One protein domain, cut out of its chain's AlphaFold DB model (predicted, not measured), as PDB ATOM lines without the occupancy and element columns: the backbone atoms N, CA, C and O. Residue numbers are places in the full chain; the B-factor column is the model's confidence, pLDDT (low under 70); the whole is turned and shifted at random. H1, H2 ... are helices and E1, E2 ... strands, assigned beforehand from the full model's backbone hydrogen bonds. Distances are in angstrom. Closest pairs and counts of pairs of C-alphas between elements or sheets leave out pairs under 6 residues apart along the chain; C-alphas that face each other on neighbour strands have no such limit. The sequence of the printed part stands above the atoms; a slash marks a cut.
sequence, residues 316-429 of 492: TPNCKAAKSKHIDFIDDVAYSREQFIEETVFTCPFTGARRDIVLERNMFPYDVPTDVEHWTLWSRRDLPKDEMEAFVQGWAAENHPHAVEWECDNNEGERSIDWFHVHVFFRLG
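What this domain is: This is residues 316 to 429 of the 492 residues of an uncharacterized protein of Ectocarpus sp. CCAP 1310/34 (UniProt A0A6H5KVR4). A strongly twisted wall of four antiparallel strands has one helix, H3, packed slantwise over one face, while H1 and H2 make an L-shaped corner away from it, with the long helix H1 farthest out. The printed part has 114 residues with three named helices and four named strands, along the chain H1, H2, E1, E2, H3, E3, E4. The sheet's order is E1, E2, E4, E3, and the class is mixed, helices and strands. The whole is compact, with a radius of gyration of the C-alphas of 14.6 A and spans of 41 by 35 by 30 A.

Where its parts are: Begin with the sheet: find E1 at residues 357 to 361, E2 at 372 to 379, 22.6 A long, and E3 at 403 to 409, 17.0 A long. E4, residues 420 to 428, is 25.6 A long from first to last C-alpha and ends with C-alpha 428 at (14.090, -19.832, -32.943). Look for H3 at residues 385 to 399, 20.6 A long, beginning with C-alpha 385 at (23.256, -6.796, -16.620). Find C-alpha 317 at (6.892, -33.465, -13.112); from there H1 runs 24.6 A to residue 333. H2 is residues 337 to 344, 10.5 A long.

How they stand to each other: In the sheet, E1 and E3 are the edge strands. E1 and E2 form a hairpin; look for N 358 and O 378, 2.9 A apart and within hydrogen-bond range. E2 and E4 are antiparallel at 154 degrees, with N 375 and O 424 within hydrogen-bond range at 2.8 A. E3 and E4 form the other hairpin, with N 425 and O 407 within range at 2.8 A. H3 is on the sheet at a height of 7.1 A, in two layers, a helix on one face of a sheet. It is only just over E4, on which 3 of its C-alphas fall, and runs slantwise to the strands, at 43 degrees to E4 on the local plane. The closest C-alphas of H3 and E3 are those of Ala 396 and Ala 403, 7.2 A apart. E2, H3 and E3 form a split strand-helix-strand unit, two strands running the same way with E4 between them, and its crossover is right-handed. H1 and H2 are not on the sheet. They only just touch, only at the corner by their link, with 3 pairs of C-alphas within 8 A; the closest are those of Ile 330 and Arg 337, 6.2 A apart. Their lines are about perpendicular, at 87 degrees. In H1, H2 and H3 every O i to N i+4 pair is within hydrogen-bond range.

The domain as a whole: The two C-alphas farthest apart are those of Tyr 335 and Gly 429, at 41.8 A. The printed part has no cut. The link from H2 to E1, residues 345 to 356, is long. The mean pLDDT of the printed part is 95.3, and no printed residue is under 70.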
ATOM      1  N   THR A 316       8.139 -29.880 -16.219       96.69
ATOM      2  CA  THR A 316       7.253 -31.046 -16.118       96.69
ATOM      3  C   THR A 316       7.588 -31.866 -14.859       96.69
ATOM      4  O   THR A 316       8.742 -31.839 -14.400       96.69
ATOM      5  N   PRO A 317       6.635 -32.627 -14.287       96.81
ATOM      6  CA  PRO A 317       6.892 -33.465 -13.112       96.81
ATOM      7  C   PRO A 317       8.081 -34.419 -13.299       96.81
ATOM      8  O   PRO A 317       8.941 -34.515 -12.422       96.81
ATOM      9  N   ASN A 318       8.202 -35.029 -14.483       96.06
ATOM     10  CA  ASN A 318       9.306 -35.928 -14.827       96.06
ATOM     11  C   ASN A 318      10.656 -35.203 -14.866       96.06
ATOM     12  O   ASN A 318      11.637 -35.688 -14.301       96.06
ATOM     13  N   CYS A 319      10.710 -34.010 -15.467       96.56
ATOM     14  CA  CYS A 319      11.923 -33.192 -15.487       96.56
ATOM     15  C   CYS A 319      12.309 -32.725 -14.071       96.56
ATOM     16  O   CYS A 319      13.485 -32.741 -13.705       96.56
ATOM     17  N   LYS A 320      11.324 -32.380 -13.230       95.88
ATOM     18  CA  LYS A 320      11.547 -32.039 -11.818       95.88
ATOM     19  C   LYS A 320      12.118 -33.226 -11.033       95.88
ATOM     20  O   LYS A 320      13.101 -33.045 -10.322       95.88
ATOM     21  N   ALA A 321      11.567 -34.428 -11.206       96.38
ATOM     22  CA  ALA A 321      12.069 -35.646 -10.568       96.38
ATOM     23  C   ALA A 321      13.487 -36.015 -11.046       96.38
ATOM     24  O   ALA A 321      14.339 -36.368 -10.231       96.38
ATOM     25  N   ALA A 322      13.765 -35.884 -12.348       96.31
ATOM     26  CA  ALA A 322      15.100 -36.091 -12.908       96.31
ATOM     27  C   ALA A 322      16.117 -35.083 -12.350       96.31
ATOM     28  O   ALA A 322      17.218 -35.476 -11.963       96.31
ATOM     29  N   LYS A 323      15.726 -33.804 -12.225       95.69
ATOM     30  CA  LYS A 323      16.545 -32.769 -11.583       95.69
ATOM     31  C   LYS A 323      16.863 -33.141 -10.137       95.69
ATOM     32  O   LYS A 323      18.026 -33.084  -9.756       95.69
ATOM     33  N   SER A 324      15.861 -33.532  -9.348       96.00
ATOM     34  CA  SER A 324      16.065 -33.941  -7.953       96.00
ATOM     35  C   SER A 324      17.059 -35.097  -7.843       96.00
ATOM     36  O   SER A 324      18.070 -34.947  -7.167       96.00
ATOM     37  N   LYS A 325      16.866 -36.178  -8.613       96.94
ATOM     38  CA  LYS A 325      17.794 -37.326  -8.633       96.94
ATOM     39  C   LYS A 325      19.218 -36.936  -9.027       96.94
ATOM     40  O   LYS A 325      20.179 -37.499  -8.514       96.94
ATOM     41  N   HIS A 326      19.370 -35.997  -9.958       96.06
ATOM     42  CA  HIS A 326      20.688 -35.523 -10.365       96.06
ATOM     43  C   HIS A 326      21.375 -34.687  -9.282       96.06
ATOM     44  O   HIS A 326      22.582 -34.814  -9.092       96.06
ATOM     45  N   ILE A 327      20.621 -33.857  -8.559       96.06
ATOM     46  CA  ILE A 327      21.150 -33.118  -7.411       96.06
ATOM     47  C   ILE A 327      21.583 -34.086  -6.305       96.06
ATOM     48  O   ILE A 327      22.697 -33.948  -5.807       96.06
ATOM     49  N   ASP A 328      20.773 -35.107  -6.006       96.94
ATOM     50  CA  ASP A 328      21.128 -36.155  -5.040       96.94
ATOM     51  C   ASP A 328      22.422 -36.878  -5.461       96.94
ATOM     52  O   ASP A 328      23.340 -37.056  -4.664       96.94
ATOM     53  N   PHE A 329      22.551 -37.209  -6.752       96.81
ATOM     54  CA  PHE A 329      23.773 -37.797  -7.302       96.81
ATOM     55  C   PHE A 329      25.001 -36.894  -7.114       96.81
ATOM     56  O   PHE A 329      26.064 -37.388  -6.736       96.81
ATOM     57  N   ILE A 330      24.883 -35.585  -7.371       97.06
ATOM     58  CA  ILE A 330      25.990 -34.640  -7.154       97.06
ATOM     59  C   ILE A 330      26.397 -34.630  -5.678       97.06
ATOM     60  O   ILE A 330      27.593 -34.704  -5.387       97.06
ATOM     61  N   ASP A 331      25.427 -34.571  -4.766       96.94
ATOM     62  CA  ASP A 331      25.672 -34.556  -3.320       96.94
ATOM     63  C   ASP A 331      26.362 -35.847  -2.830       96.94
ATOM     64  O   ASP A 331      27.148 -35.828  -1.875       96.94
ATOM     65  N   ASP A 332      26.149 -36.970  -3.522       97.44
ATOM     66  CA  ASP A 332      26.815 -38.240  -3.237       97.44
ATOM     67  C   ASP A 332      28.270 -38.295  -3.738       97.44
ATOM     68  O   ASP A 332      29.160 -38.796  -3.033       97.44
ATOM     69  N   VAL A 333      28.541 -37.803  -4.956       96.19
ATOM     70  CA  VAL A 333      29.844 -37.993  -5.630       96.19
ATOM     71  C   VAL A 333      30.823 -36.833  -5.461       96.19
ATOM     72  O   VAL A 333      32.039 -37.040  -5.560       96.19
ATOM     73  N   ALA A 334      30.321 -35.620  -5.236       96.44
ATOM     74  CA  ALA A 334      31.119 -34.412  -5.095       96.44
ATOM     75  C   ALA A 334      31.239 -33.990  -3.626       96.44
ATOM     76  O   ALA A 334      30.476 -34.409  -2.763       96.44
ATOM     77  N   TYR A 335      32.241 -33.165  -3.324       96.75
ATOM     78  CA  TYR A 335      32.356 -32.560  -1.994       96.75
ATOM     79  C   TYR A 335      31.353 -31.414  -1.809       96.75
ATOM     80  O   TYR A 335      30.804 -31.240  -0.726       96.75
ATOM     81  N   SER A 336      31.114 -30.645  -2.873       97.56
ATOM     82  CA  SER A 336      30.055 -29.645  -2.960       97.56
ATOM     83  C   SER A 336      29.536 -29.550  -4.393       97.56
ATOM     84  O   SER A 336      30.241 -29.904  -5.348       97.56
ATOM     85  N   ARG A 337      28.315 -29.032  -4.550       96.69
ATOM     86  CA  ARG A 337      27.703 -28.786  -5.863       96.69
ATOM     87  C   ARG A 337      28.511 -27.764  -6.661       96.69
ATOM     88  O   ARG A 337      28.714 -27.925  -7.858       96.69
ATOM     89  N   GLU A 338      29.057 -26.758  -5.986       96.56
ATOM     90  CA  GLU A 338      29.879 -25.702  -6.575       96.56
ATOM     91  C   GLU A 338      31.183 -26.255  -7.153       96.56
ATOM     92  O   GLU A 338      31.583 -25.856  -8.249       96.56
ATOM     93  N   GLN A 339      31.830 -27.192  -6.447       96.00
ATOM     94  CA  GLN A 339      33.023 -27.864  -6.957       96.00
ATOM     95  C   GLN A 339      32.683 -28.723  -8.175       96.00
ATOM     96  O   GLN A 339      33.460 -28.751  -9.127       96.00
ATOM     97  N   PHE A 340      31.533 -29.404  -8.158       96.69
ATOM     98  CA  PHE A 340      31.080 -30.180  -9.307       96.69
ATOM     99  C   PHE A 340      30.950 -29.287 -10.547       96.69
ATOM    100  O   PHE A 340      31.572 -29.585 -11.560       96.69
ATOM    101  N   ILE A 341      30.271 -28.138 -10.438       96.88
ATOM    102  CA  ILE A 341      30.153 -27.160 -11.534       96.88
ATOM    103  C   ILE A 341      31.521 -26.623 -11.986       96.88
ATOM    104  O   ILE A 341      31.765 -26.493 -13.186       96.88
ATOM    105  N   GLU A 342      32.457 -26.349 -11.069       95.62
ATOM    106  CA  GLU A 342      33.807 -25.910 -11.456       95.62
ATOM    107  C   GLU A 342      34.584 -26.974 -12.249       95.62
ATOM    108  O   GLU A 342      35.316 -26.647 -13.192       95.62
ATOM    109  N   GLU A 343      34.394 -28.247 -11.912       95.75
ATOM    110  CA  GLU A 343      35.030 -29.370 -12.598       95.75
ATOM    111  C   GLU A 343      34.340 -29.739 -13.920       95.75
ATOM    112  O   GLU A 343      35.033 -30.150 -14.849       95.75
ATOM    113  N   THR A 344      33.015 -29.598 -14.030       95.38
ATOM    114  CA  THR A 344      32.255 -30.063 -15.205       95.38
ATOM    115  C   THR A 344      31.908 -28.964 -16.203       95.38
ATOM    116  O   THR A 344      31.963 -29.213 -17.403       95.38
ATOM    117  N   VAL A 345      31.564 -27.760 -15.735       96.62
ATOM    118  CA  VAL A 345      31.103 -26.650 -16.588       96.62
ATOM    119  C   VAL A 345      32.258 -25.709 -16.920       96.62
ATOM    120  O   VAL A 345      32.529 -25.420 -18.088       96.62
ATOM    121  N   PHE A 346      32.990 -25.241 -15.904       96.88
ATOM    122  CA  PHE A 346      34.065 -24.260 -16.107       96.88
ATOM    123  C   PHE A 346      35.370 -24.869 -16.622       96.88
ATOM    124  O   PHE A 346      36.241 -24.130 -17.087       96.88
ATOM    125  N   THR A 347      35.519 -26.193 -16.578       96.19
ATOM    126  CA  THR A 347      36.710 -26.890 -17.072       96.19
ATOM    127  C   THR A 347      36.370 -27.672 -18.332       96.19
ATOM    128  O   THR A 347      35.596 -28.621 -18.304       96.19
ATOM    129  N   CYS A 348      36.988 -27.308 -19.458       90.94
ATOM    130  CA  CYS A 348      36.835 -28.069 -20.693       90.94
ATOM    131  C   CYS A 348      37.405 -29.490 -20.501       90.94
ATOM    132  O   CYS A 348      38.610 -29.611 -20.255       90.94
ATOM    133  N   PRO A 349      36.613 -30.564 -20.672       87.56
ATOM    134  CA  PRO A 349      37.071 -31.926 -20.386       87.56
ATOM    135  C   PRO A 349      38.200 -32.377 -21.320       87.56
ATOM    136  O   PRO A 349      39.051 -33.173 -20.932       87.56
ATOM    137  N   PHE A 350      38.246 -31.839 -22.543       89.44
ATOM    138  CA  PHE A 350      39.233 -32.228 -23.552       89.44
ATOM    139  C   PHE A 350      40.567 -31.495 -23.415       89.44
ATOM    140  O   PHE A 350      41.618 -32.068 -23.686       89.44
ATOM    141  N   THR A 351      40.538 -30.218 -23.029       93.56
ATOM    142  CA  THR A 351      41.744 -29.372 -23.005       93.56
ATOM    143  C   THR A 351      42.213 -29.033 -21.596       93.56
ATOM    144  O   THR A 351      43.319 -28.523 -21.436       93.56
ATOM    145  N   GLY A 352      41.378 -29.253 -20.577       93.25
ATOM    146  CA  GLY A 352      41.597 -28.761 -19.216       93.25
ATOM    147  C   GLY A 352      41.577 -27.232 -19.103       93.25
ATOM    148  O   GLY A 352      41.885 -26.693 -18.040       93.25
ATOM    149  N   ALA A 353      41.251 -26.517 -20.187       94.88
ATOM    150  CA  ALA A 353      41.199 -25.063 -20.181       94.88
ATOM    151  C   ALA A 353      40.018 -24.591 -19.332       94.88
ATOM    152  O   ALA A 353      38.896 -25.080 -19.490       94.88
ATOM    153  N   ARG A 354      40.285 -23.619 -18.460       95.50
ATOM    154  CA  ARG A 354      39.263 -22.980 -17.635       95.50
ATOM    155  C   ARG A 354      38.593 -21.845 -18.403       95.50
ATOM    156  O   ARG A 354      39.271 -21.099 -19.109       95.50
ATOM    157  N   ARG A 355      37.277 -21.724 -18.256       96.31
ATOM    158  CA  ARG A 355      36.457 -20.627 -18.781       96.31
ATOM    159  C   ARG A 355      35.799 -19.906 -17.612       96.31
ATOM    160  O   ARG A 355      35.410 -20.551 -16.645       96.31
ATOM    161  N   ASP A 356      35.679 -18.586 -17.706       96.62
ATOM    162  CA  ASP A 356      35.063 -17.786 -16.639       96.62
ATOM    163  C   ASP A 356      33.551 -17.626 -16.818       96.62
ATOM    164  O   ASP A 356      32.833 -17.545 -15.825       96.62
ATOM    165  N   ILE A 357      33.082 -17.610 -18.071       97.81
ATOM    166  CA  ILE A 357      31.668 -17.531 -18.445       97.81
ATOM    167  C   ILE A 357      31.382 -18.655 -19.444       97.81
ATOM    168  O   ILE A 357      32.142 -18.854 -20.397       97.81
ATOM    169  N   VAL A 358      30.307 -19.403 -19.213       97.69
ATOM    170  CA  VAL A 358      29.874 -20.525 -20.055       97.69
ATOM    171  C   VAL A 358      28.375 -20.407 -20.289       97.69
ATOM    172  O   VAL A 358      27.628 -20.168 -19.350       97.69
ATOM    173  N   LEU A 359      27.933 -20.577 -21.533       97.88
ATOM    174  CA  LEU A 359      26.520 -20.697 -21.883       97.88
ATOM    175  C   LEU A 359      26.306 -22.084 -22.480       97.88
ATOM    176  O   LEU A 359      26.938 -22.435 -23.478       97.88
ATOM    177  N   GLU A 360      25.455 -22.879 -21.845       97.12
ATOM    178  CA  GLU A 360      25.161 -24.257 -22.238       97.12
ATOM    179  C   GLU A 360      23.657 -24.526 -22.187       97.12
ATOM    180  O   GLU A 360      22.903 -23.787 -21.551       97.12
ATOM    181  N   ARG A 361      23.192 -25.561 -22.890       97.00
ATOM    182  CA  ARG A 361      21.784 -25.963 -22.813       97.00
ATOM    183  C   ARG A 361      21.467 -26.419 -21.395       97.00
ATOM    184  O   ARG A 361      22.259 -27.137 -20.787       97.00
ATOM    185  N   ASN A 362      20.307 -26.024 -20.874       97.38
ATOM    186  CA  ASN A 362      19.909 -26.442 -19.538       97.38
ATOM    187  C   ASN A 362      19.620 -27.948 -19.544       97.38
ATOM    188  O   ASN A 362      18.769 -28.411 -20.291       97.38
ATOM    189  N   MET A 363      20.292 -28.712 -18.688       96.50
ATOM    190  CA  MET A 363      20.082 -30.160 -18.588       96.50
ATOM    191  C   MET A 363      18.670 -30.544 -18.106       96.50
ATOM    192  O   MET A 363      18.204 -31.647 -18.381       96.50
ATOM    193  N   PHE A 364      17.991 -29.635 -17.397       97.06
ATOM    194  CA  PHE A 364      16.622 -29.789 -16.900       97.06
ATOM    195  C   PHE A 364      15.783 -28.572 -17.315       97.06
ATOM    196  O   PHE A 364      15.505 -27.698 -16.472       97.06
ATOM    197  N   PRO A 365      15.412 -28.474 -18.604       96.94
ATOM    198  CA  PRO A 365      14.667 -27.342 -19.134       96.94
ATOM    199  C   PRO A 365      13.295 -27.191 -18.482       96.94
ATOM    200  O   PRO A 365      12.726 -28.123 -17.910       96.94
ATOM    201  N   TYR A 366      12.764 -25.985 -18.623       97.38
ATOM    202  CA  TYR A 366      11.353 -25.699 -18.394       97.38
ATOM    203  C   TYR A 366      10.528 -26.214 -19.565       97.38
ATOM    204  O   TYR A 366      11.050 -26.385 -20.666       97.38
ATOM    205  N   ASP A 367       9.252 -26.455 -19.296       97.00
ATOM    206  CA  ASP A 367       8.251 -26.719 -20.313       97.00
ATOM    207  C   ASP A 367       7.936 -25.394 -21.019       97.00
ATOM    208  O   ASP A 367       7.160 -24.571 -20.533       97.00
ATOM    209  N   VAL A 368       8.683 -25.134 -22.091       96.50
ATOM    210  CA  VAL A 368       8.614 -23.914 -22.902       96.50
ATOM    211  C   VAL A 368       7.978 -24.236 -24.259       96.50
ATOM    212  O   VAL A 368       7.997 -25.397 -24.674       96.50
ATOM    213  N   PRO A 369       7.437 -23.239 -24.984       96.19
ATOM    214  CA  PRO A 369       6.951 -23.441 -26.347       96.19
ATOM    215  C   PRO A 369       7.987 -24.123 -27.254       96.19
ATOM    216  O   PRO A 369       9.191 -23.943 -27.083       96.19
ATOM    217  N   THR A 370       7.529 -24.881 -28.253       93.81
ATOM    218  CA  THR A 370       8.393 -25.703 -29.127       93.81
ATOM    219  C   THR A 370       9.426 -24.908 -29.929       93.81
ATOM    220  O   THR A 370      10.402 -25.474 -30.416       93.81
ATOM    221  N   ASP A 371       9.199 -23.611 -30.117       94.38
ATOM    222  CA  ASP A 371      10.103 -22.682 -30.789       94.38
ATOM    223  C   ASP A 371      11.055 -21.958 -29.823       94.38
ATOM    224  O   ASP A 371      11.847 -21.131 -30.267       94.38
ATOM    225  N   VAL A 372      11.016 -22.260 -28.522       96.44
ATOM    226  CA  VAL A 372      11.876 -21.660 -27.497       96.44
ATOM    227  C   VAL A 372      12.860 -22.696 -26.955       96.44
ATOM    228  O   VAL A 372      12.499 -23.805 -26.577       96.44
ATOM    229  N   GLU A 373      14.135 -22.324 -26.872       96.81
ATOM    230  CA  GLU A 373      15.173 -23.127 -26.230       96.81
ATOM    231  C   GLU A 373      15.560 -22.542 -24.869       96.81
ATOM    232  O   GLU A 373      15.764 -21.335 -24.745       96.81
ATOM    233  N   HIS A 374      15.748 -23.404 -23.866       97.69
ATOM    234  CA  HIS A 374      16.177 -23.023 -22.518       97.69
ATOM    235  C   HIS A 374      17.666 -23.353 -22.295       97.69
ATOM    236  O   HIS A 374      18.084 -24.513 -22.295       97.69
ATOM    237  N   TRP A 375      18.459 -22.312 -22.052       98.19
ATOM    238  CA  TRP A 375      19.893 -22.340 -21.773       98.19
ATOM    239  C   TRP A 375      20.213 -21.840 -20.357       98.19
ATOM    240  O   TRP A 375      19.428 -21.136 -19.721       98.19
ATOM    241  N   THR A 376      21.385 -22.196 -19.846       97.75
ATOM    242  CA  THR A 376      21.915 -21.711 -18.570       97.75
ATOM    243  C   THR A 376      23.242 -21.017 -18.812       97.75
ATOM    244  O   THR A 376      24.186 -21.609 -19.341       97.75
ATOM    245  N   LEU A 377      23.301 -19.740 -18.437       97.94
ATOM    246  CA  LEU A 377      24.542 -18.985 -18.390       97.94
ATOM    247  C   LEU A 377      25.144 -19.151 -17.002       97.94
ATOM    248  O   LEU A 377      24.494 -18.819 -16.017       97.94
ATOM    249  N   TRP A 378      26.388 -19.603 -16.940       97.81
ATOM    250  CA  TRP A 378      27.188 -19.745 -15.732       97.81
ATOM    251  C   TRP A 378      28.317 -18.721 -15.727       97.81
ATOM    252  O   TRP A 378      28.968 -18.506 -16.752       97.81
ATOM    253  N   SER A 379      28.602 -18.136 -14.564       97.25
ATOM    254  CA  SER A 379      29.761 -17.266 -14.374       97.25
ATOM    255  C   SER A 379      30.424 -17.488 -13.019       97.25
ATOM    256  O   SER A 379      29.760 -17.659 -11.999       97.25
ATOM    257  N   ARG A 380      31.760 -17.433 -12.997       96.50
ATOM    258  CA  ARG A 380      32.567 -17.516 -11.761       96.50
ATOM    259  C   ARG A 380      32.525 -16.241 -10.915       96.50
ATOM    260  O   ARG A 380      33.130 -16.180  -9.850       96.50
ATOM    261  N   ARG A 381      31.877 -15.199 -11.421       96.25
ATOM    262  CA  ARG A 381      31.656 -13.922 -10.742       96.25
ATOM    263  C   ARG A 381      30.270 -13.408 -11.070       96.25
ATOM    264  O   ARG A 381      29.735 -13.732 -12.131       96.25
ATOM    265  N   ASP A 382      29.750 -12.537 -10.225       95.62
ATOM    266  CA  ASP A 382      28.528 -11.821 -10.554       95.62
ATOM    267  C   ASP A 382      28.728 -11.005 -11.834       95.62
ATOM    268  O   ASP A 382      29.727 -10.289 -11.991       95.62
ATOM    269  N   LEU A 383      27.801 -11.164 -12.779       95.81
ATOM    270  CA  LEU A 383      27.808 -10.416 -14.030       95.81
ATOM    271  C   LEU A 383      26.802  -9.271 -13.944       95.81
ATOM    272  O   LEU A 383      25.607  -9.523 -13.772       95.81
ATOM    273  N   PRO A 384      27.251  -8.014 -14.108       95.88
ATOM    274  CA  PRO A 384      26.345  -6.901 -14.337       95.88
ATOM    275  C   PRO A 384      25.468  -7.163 -15.565       95.88
ATOM    276  O   PRO A 384      25.914  -7.778 -16.537       95.88
ATOM    277  N   LYS A 385      24.242  -6.632 -15.543       95.06
ATOM    278  CA  LYS A 385      23.256  -6.796 -16.620       95.06
ATOM    279  C   LYS A 385      23.841  -6.483 -18.005       95.06
ATOM    280  O   LYS A 385      23.718  -7.309 -18.902       95.06
ATOM    281  N   ASP A 386      24.526  -5.351 -18.153       96.50
ATOM    282  CA  ASP A 386      25.085  -4.905 -19.439       96.50
ATOM    283  C   ASP A 386      26.154  -5.867 -19.982       96.50
ATOM    284  O   ASP A 386      26.240  -6.117 -21.182       96.50
ATOM    285  N   GLU A 387      26.968  -6.439 -19.091       97.38
ATOM    286  CA  GLU A 387      28.011  -7.391 -19.468       97.38
ATOM    287  C   GLU A 387      27.421  -8.749 -19.858       97.38
ATOM    288  O   GLU A 387      27.839  -9.350 -20.848       97.38
ATOM    289  N   MET A 388      26.421  -9.210 -19.106       97.06
ATOM    290  CA  MET A 388      25.658 -10.409 -19.437       97.06
ATOM    291  C   MET A 388      24.969 -10.259 -20.802       97.06
ATOM    292  O   MET A 388      25.079 -11.157 -21.632       97.06
ATOM    293  N   GLU A 389      24.306  -9.128 -21.066       96.94
ATOM    294  CA  GLU A 389      23.659  -8.860 -22.356       96.94
ATOM    295  C   GLU A 389      24.662  -8.851 -23.511       96.94
ATOM    296  O   GLU A 389      24.435  -9.517 -24.524       96.94
ATOM    297  N   ALA A 390      25.795  -8.161 -23.349       96.50
ATOM    298  CA  ALA A 390      26.851  -8.133 -24.356       96.50
ATOM    299  C   ALA A 390      27.412  -9.537 -24.638       96.50
ATOM    300  O   ALA A 390      27.632  -9.897 -25.798       96.50
ATOM    301  N   PHE A 391      27.604 -10.349 -23.592       97.38
ATOM    302  CA  PHE A 391      28.066 -11.726 -23.729       97.38
ATOM    303  C   PHE A 391      27.046 -12.600 -24.469       97.38
ATOM    304  O   PHE A 391      27.410 -13.265 -25.438       97.38
ATOM    305  N   VAL A 392      25.775 -12.580 -24.051       97.50
ATOM    306  CA  VAL A 392      24.710 -13.391 -24.662       97.50
ATOM    307  C   VAL A 392      24.517 -13.019 -26.130       97.50
ATOM    308  O   VAL A 392      24.460 -13.909 -26.976       97.50
ATOM    309  N   GLN A 393      24.490 -11.725 -26.462       95.88
ATOM    310  CA  GLN A 393      24.358 -11.266 -27.849       95.88
ATOM    311  C   GLN A 393      25.548 -11.691 -28.716       95.88
ATOM    312  O   GLN A 393      25.347 -12.187 -29.825       95.88
ATOM    313  N   GLY A 394      26.778 -11.522 -28.218       95.38
ATOM    314  CA  GLY A 394      27.984 -11.945 -28.932       95.38
ATOM    315  C   GLY A 394      28.001 -13.454 -29.168       95.38
ATOM    316  O   GLY A 394      28.194 -13.909 -30.296       95.38
ATOM    317  N   TRP A 395      27.704 -14.230 -28.124       96.88
ATOM    318  CA  TRP A 395      27.639 -15.684 -28.210       96.88
ATOM    319  C   TRP A 395      26.549 -16.152 -29.178       96.88
ATOM    320  O   TRP A 395      26.814 -17.012 -30.017       96.88
ATOM    321  N   ALA A 396      25.345 -15.577 -29.112       95.50
ATOM    322  CA  ALA A 396      24.220 -15.963 -29.960       95.50
ATOM    323  C   ALA A 396      24.451 -15.590 -31.433       95.50
ATOM    324  O   ALA A 396      24.144 -16.379 -32.322       95.50
ATOM    325  N   ALA A 397      25.080 -14.448 -31.722       92.81
ATOM    326  CA  ALA A 397      25.418 -14.068 -33.095       92.81
ATOM    327  C   ALA A 397      26.335 -15.092 -33.799       92.81
ATOM    328  O   ALA A 397      26.218 -15.299 -35.020       92.81
ATOM    329  N   GLU A 398      27.229 -15.722 -33.029       94.06
ATOM    330  CA  GLU A 398      28.198 -16.724 -33.483       94.06
ATOM    331  C   GLU A 398      27.631 -18.151 -33.481       94.06
ATOM    332  O   GLU A 398      27.777 -18.867 -34.472       94.06
ATOM    333  N   ASN A 399      26.983 -18.557 -32.387       94.94
ATOM    334  CA  ASN A 399      26.610 -19.951 -32.118       94.94
ATOM    335  C   ASN A 399      25.128 -20.237 -32.360       94.94
ATOM    336  O   ASN A 399      24.743 -21.390 -32.537       94.94
ATOM    337  N   HIS A 400      24.294 -19.200 -32.382       93.06
ATOM    338  CA  HIS A 400      22.842 -19.327 -32.468       93.06
ATOM    339  C   HIS A 400      22.249 -18.385 -33.526       93.06
ATOM    340  O   HIS A 400      21.410 -17.530 -33.247       93.06
ATOM    341  N   PRO A 401      22.690 -18.515 -34.793       91.00
ATOM    342  CA  PRO A 401      22.355 -17.569 -35.854       91.00
ATOM    343  C   PRO A 401      20.869 -17.553 -36.241       91.00
ATOM    344  O   PRO A 401      20.475 -16.690 -37.022       91.00
ATOM    345  N   HIS A 402      20.082 -18.510 -35.743       91.75
ATOM    346  CA  HIS A 402      18.651 -18.649 -35.999       91.75
ATOM    347  C   HIS A 402      17.779 -18.057 -34.884       91.75
ATOM    348  O   HIS A 402      16.559 -18.044 -35.035       91.75
ATOM    349  N   ALA A 403      18.363 -17.580 -33.780       95.44
ATOM    350  CA  ALA A 403      17.604 -16.884 -32.752       95.44
ATOM    351  C   ALA A 403      17.052 -15.560 -33.297       95.44
ATOM    352  O   ALA A 403      17.794 -14.738 -33.841       95.44
ATOM    353  N   VAL A 404      15.742 -15.363 -33.145       96.12
ATOM    354  CA  VAL A 404      15.039 -14.140 -33.570       96.12
ATOM    355  C   VAL A 404      14.818 -13.170 -32.422       96.12
ATOM    356  O   VAL A 404      14.841 -11.964 -32.630       96.12
ATOM    357  N   GLU A 405      14.658 -13.690 -31.212       96.81
ATOM    358  CA  GLU A 405      14.567 -12.923 -29.979       96.81
ATOM    359  C   GLU A 405      15.060 -13.773 -28.813       96.81
ATOM    360  O   GLU A 405      15.149 -15.003 -28.905       96.81
ATOM    361  N   TRP A 406      15.400 -13.114 -27.717       98.19
ATOM    362  CA  TRP A 406      15.806 -13.785 -26.494       98.19
ATOM    363  C   TRP A 406      15.340 -13.017 -25.263       98.19
ATOM    364  O   TRP A 406      14.909 -11.872 -25.362       98.19
ATOM    365  N   GLU A 407      15.401 -13.656 -24.104       97.81
ATOM    366  CA  GLU A 407      15.168 -13.031 -22.802       97.81
ATOM    367  C   GLU A 407      15.889 -13.848 -21.723       97.81
ATOM    368  O   GLU A 407      16.341 -14.969 -21.982       97.81
ATOM    369  N   CYS A 408      16.063 -13.289 -20.528       96.88
ATOM    370  CA  CYS A 408      16.646 -14.017 -19.410       96.88
ATOM    371  C   CYS A 408      15.843 -13.849 -18.123       96.88
ATOM    372  O   CYS A 408      15.412 -12.748 -17.779       96.88
ATOM    373  N   ASP A 409      15.729 -14.944 -17.379       94.75
ATOM    374  CA  ASP A 409      15.140 -14.973 -16.049       94.75
ATOM    375  C   ASP A 409      16.244 -14.993 -14.988       94.75
ATOM    376  O   ASP A 409      17.158 -15.834 -15.003       94.75
ATOM    377  N   ASN A 410      16.161 -14.030 -14.073       85.25
ATOM    378  CA  ASN A 410      17.063 -13.929 -12.945       85.25
ATOM    379  C   ASN A 410      16.393 -14.623 -11.762       85.25
ATOM    380  O   ASN A 410      15.582 -14.030 -11.059       85.25
ATOM    381  N   ASN A 411      16.740 -15.894 -11.569       83.38
ATOM    382  CA  ASN A 411      16.168 -16.779 -10.555       83.38
ATOM    383  C   ASN A 411      16.626 -16.410  -9.124       83.38
ATOM    384  O   ASN A 411      17.180 -17.240  -8.401       83.38
ATOM    385  N   GLU A 412      16.526 -15.140  -8.734       83.44
ATOM    386  CA  GLU A 412      16.919 -14.656  -7.409       83.44
ATOM    387  C   GLU A 412      16.002 -15.259  -6.338       83.44
ATOM    388  O   GLU A 412      14.790 -15.077  -6.363       83.44
ATOM    389  N   GLY A 413      16.591 -15.986  -5.383       83.06
ATOM    390  CA  GLY A 413      15.879 -16.581  -4.246       83.06
ATOM    391  C   GLY A 413      15.583 -18.082  -4.353       83.06
ATOM    392  O   GLY A 413      15.390 -18.716  -3.320       83.06
ATOM    393  N   GLU A 414      15.634 -18.684  -5.547       84.19
ATOM    394  CA  GLU A 414      15.326 -20.118  -5.753       84.19
ATOM    395  C   GLU A 414      16.509 -20.933  -6.315       84.19
ATOM    396  O   GLU A 414      16.348 -21.986  -6.943       84.19
ATOM    397  N   ARG A 415      17.737 -20.448  -6.114       88.00
ATOM    398  CA  ARG A 415      18.954 -21.102  -6.613       88.00
ATOM    399  C   ARG A 415      19.320 -22.309  -5.747       88.00
ATOM    400  O   ARG A 415      19.450 -22.200  -4.534       88.00
ATOM    401  N   SER A 416      19.544 -23.462  -6.379       89.50
ATOM    402  CA  SER A 416      20.016 -24.686  -5.705       89.50
ATOM    403  C   SER A 416      21.545 -24.818  -5.644       89.50
ATOM    404  O   SER A 416      22.043 -25.774  -5.048       89.50
ATOM    405  N   ILE A 417      22.265 -23.914  -6.317       93.56
ATOM    406  CA  ILE A 417      23.727 -23.868  -6.456       93.56
ATOM    407  C   ILE A 417      24.152 -22.408  -6.276       93.56
ATOM    408  O   ILE A 417      23.564 -21.530  -6.912       93.56
ATOM    409  N   ASP A 418      25.172 -22.154  -5.457       93.94
ATOM    410  CA  ASP A 418      25.616 -20.803  -5.068       93.94
ATOM    411  C   ASP A 418      26.616 -20.165  -6.058       93.94
ATOM    412  O   ASP A 418      27.473 -19.360  -5.707       93.94
ATOM    413  N   TRP A 419      26.536 -20.540  -7.334       94.12
ATOM    414  CA  TRP A 419      27.257 -19.863  -8.413       94.12
ATOM    415  C   TRP A 419      26.336 -18.880  -9.122       94.12
ATOM    416  O   TRP A 419      25.135 -19.136  -9.251       94.12
ATOM    417  N   PHE A 420      26.889 -17.786  -9.652       95.62
ATOM    418  CA  PHE A 420      26.119 -16.903 -10.518       95.62
ATOM    419  C   PHE A 420      25.649 -17.684 -11.747       95.62
ATOM    420  O   PHE A 420      26.458 -18.153 -12.555       95.62
ATOM    421  N   HIS A 421      24.332 -17.809 -11.884       96.75
ATOM    422  CA  HIS A 421      23.709 -18.355 -13.074       96.75
ATOM    423  C   HIS A 421      22.381 -17.672 -13.372       96.75
ATOM    424  O   HIS A 421      21.652 -17.276 -12.461       96.75
ATOM    425  N   VAL A 422      22.078 -17.556 -14.661       96.94
ATOM    426  CA  VAL A 422      20.799 -17.048 -15.167       96.94
ATOM    427  C   VAL A 422      20.253 -17.992 -16.228       96.94
ATOM    428  O   VAL A 422      21.009 -18.656 -16.947       96.94
ATOM    429  N   HIS A 423      18.931 -18.052 -16.326       97.62
ATOM    430  CA  HIS A 423      18.254 -18.812 -17.366       97.62
ATOM    431  C   HIS A 423      18.102 -17.921 -18.593       97.62
ATOM    432  O   HIS A 423      17.589 -16.813 -18.485       97.62
ATOM    433  N   VAL A 424      18.582 -18.383 -19.745       98.12
ATOM    434  CA  VAL A 424      18.520 -17.647 -21.012       98.12
ATOM    435  C   VAL A 424      17.615 -18.414 -21.959       98.12
ATOM    436  O   VAL A 424      17.787 -19.618 -22.146       98.12
ATOM    437  N   PHE A 425      16.660 -17.722 -22.561       98.12
ATOM    438  CA  PHE A 425      15.686 -18.302 -23.469       98.12
ATOM    439  C   PHE A 425      15.878 -17.708 -24.854       98.12
ATOM    440  O   PHE A 425      15.915 -16.490 -24.998       98.12
ATOM    441  N   PHE A 426      15.998 -18.560 -25.869       97.81
ATOM    442  CA  PHE A 426      16.105 -18.136 -27.264       97.81
ATOM    443  C   PHE A 426      14.888 -18.619 -28.031       97.81
ATOM    444  O   PHE A 426      14.641 -19.821 -28.070       97.81
ATOM    445  N   ARG A 427      14.168 -17.711 -28.692       96.50
ATOM    446  CA  ARG A 427      13.172 -18.108 -29.687       96.50
ATOM    447  C   ARG A 427      13.853 -18.317 -31.027       96.50
ATOM    448  O   ARG A 427      14.552 -17.433 -31.525       96.50
ATOM    449  N   LEU A 428      13.630 -19.479 -31.613       93.69
ATOM    450  CA  LEU A 428      14.090 -19.832 -32.943       93.69
ATOM    451  C   LEU A 428      13.173 -19.212 -33.990       93.69
ATOM    452  O   LEU A 428      11.951 -19.312 -33.911       93.69
ATOM    453  N   GLY A 429      13.766 -18.603 -35.012       87.56
ATOM    454  CA  GLY A 429      13.026 -18.238 -36.209       87.56
ATOM    455  C   GLY A 429      12.444 -19.492 -36.852       87.56
ATOM    456  O   GLY A 429      13.159 -20.466 -37.089       87.56
TER     457      GLY A 429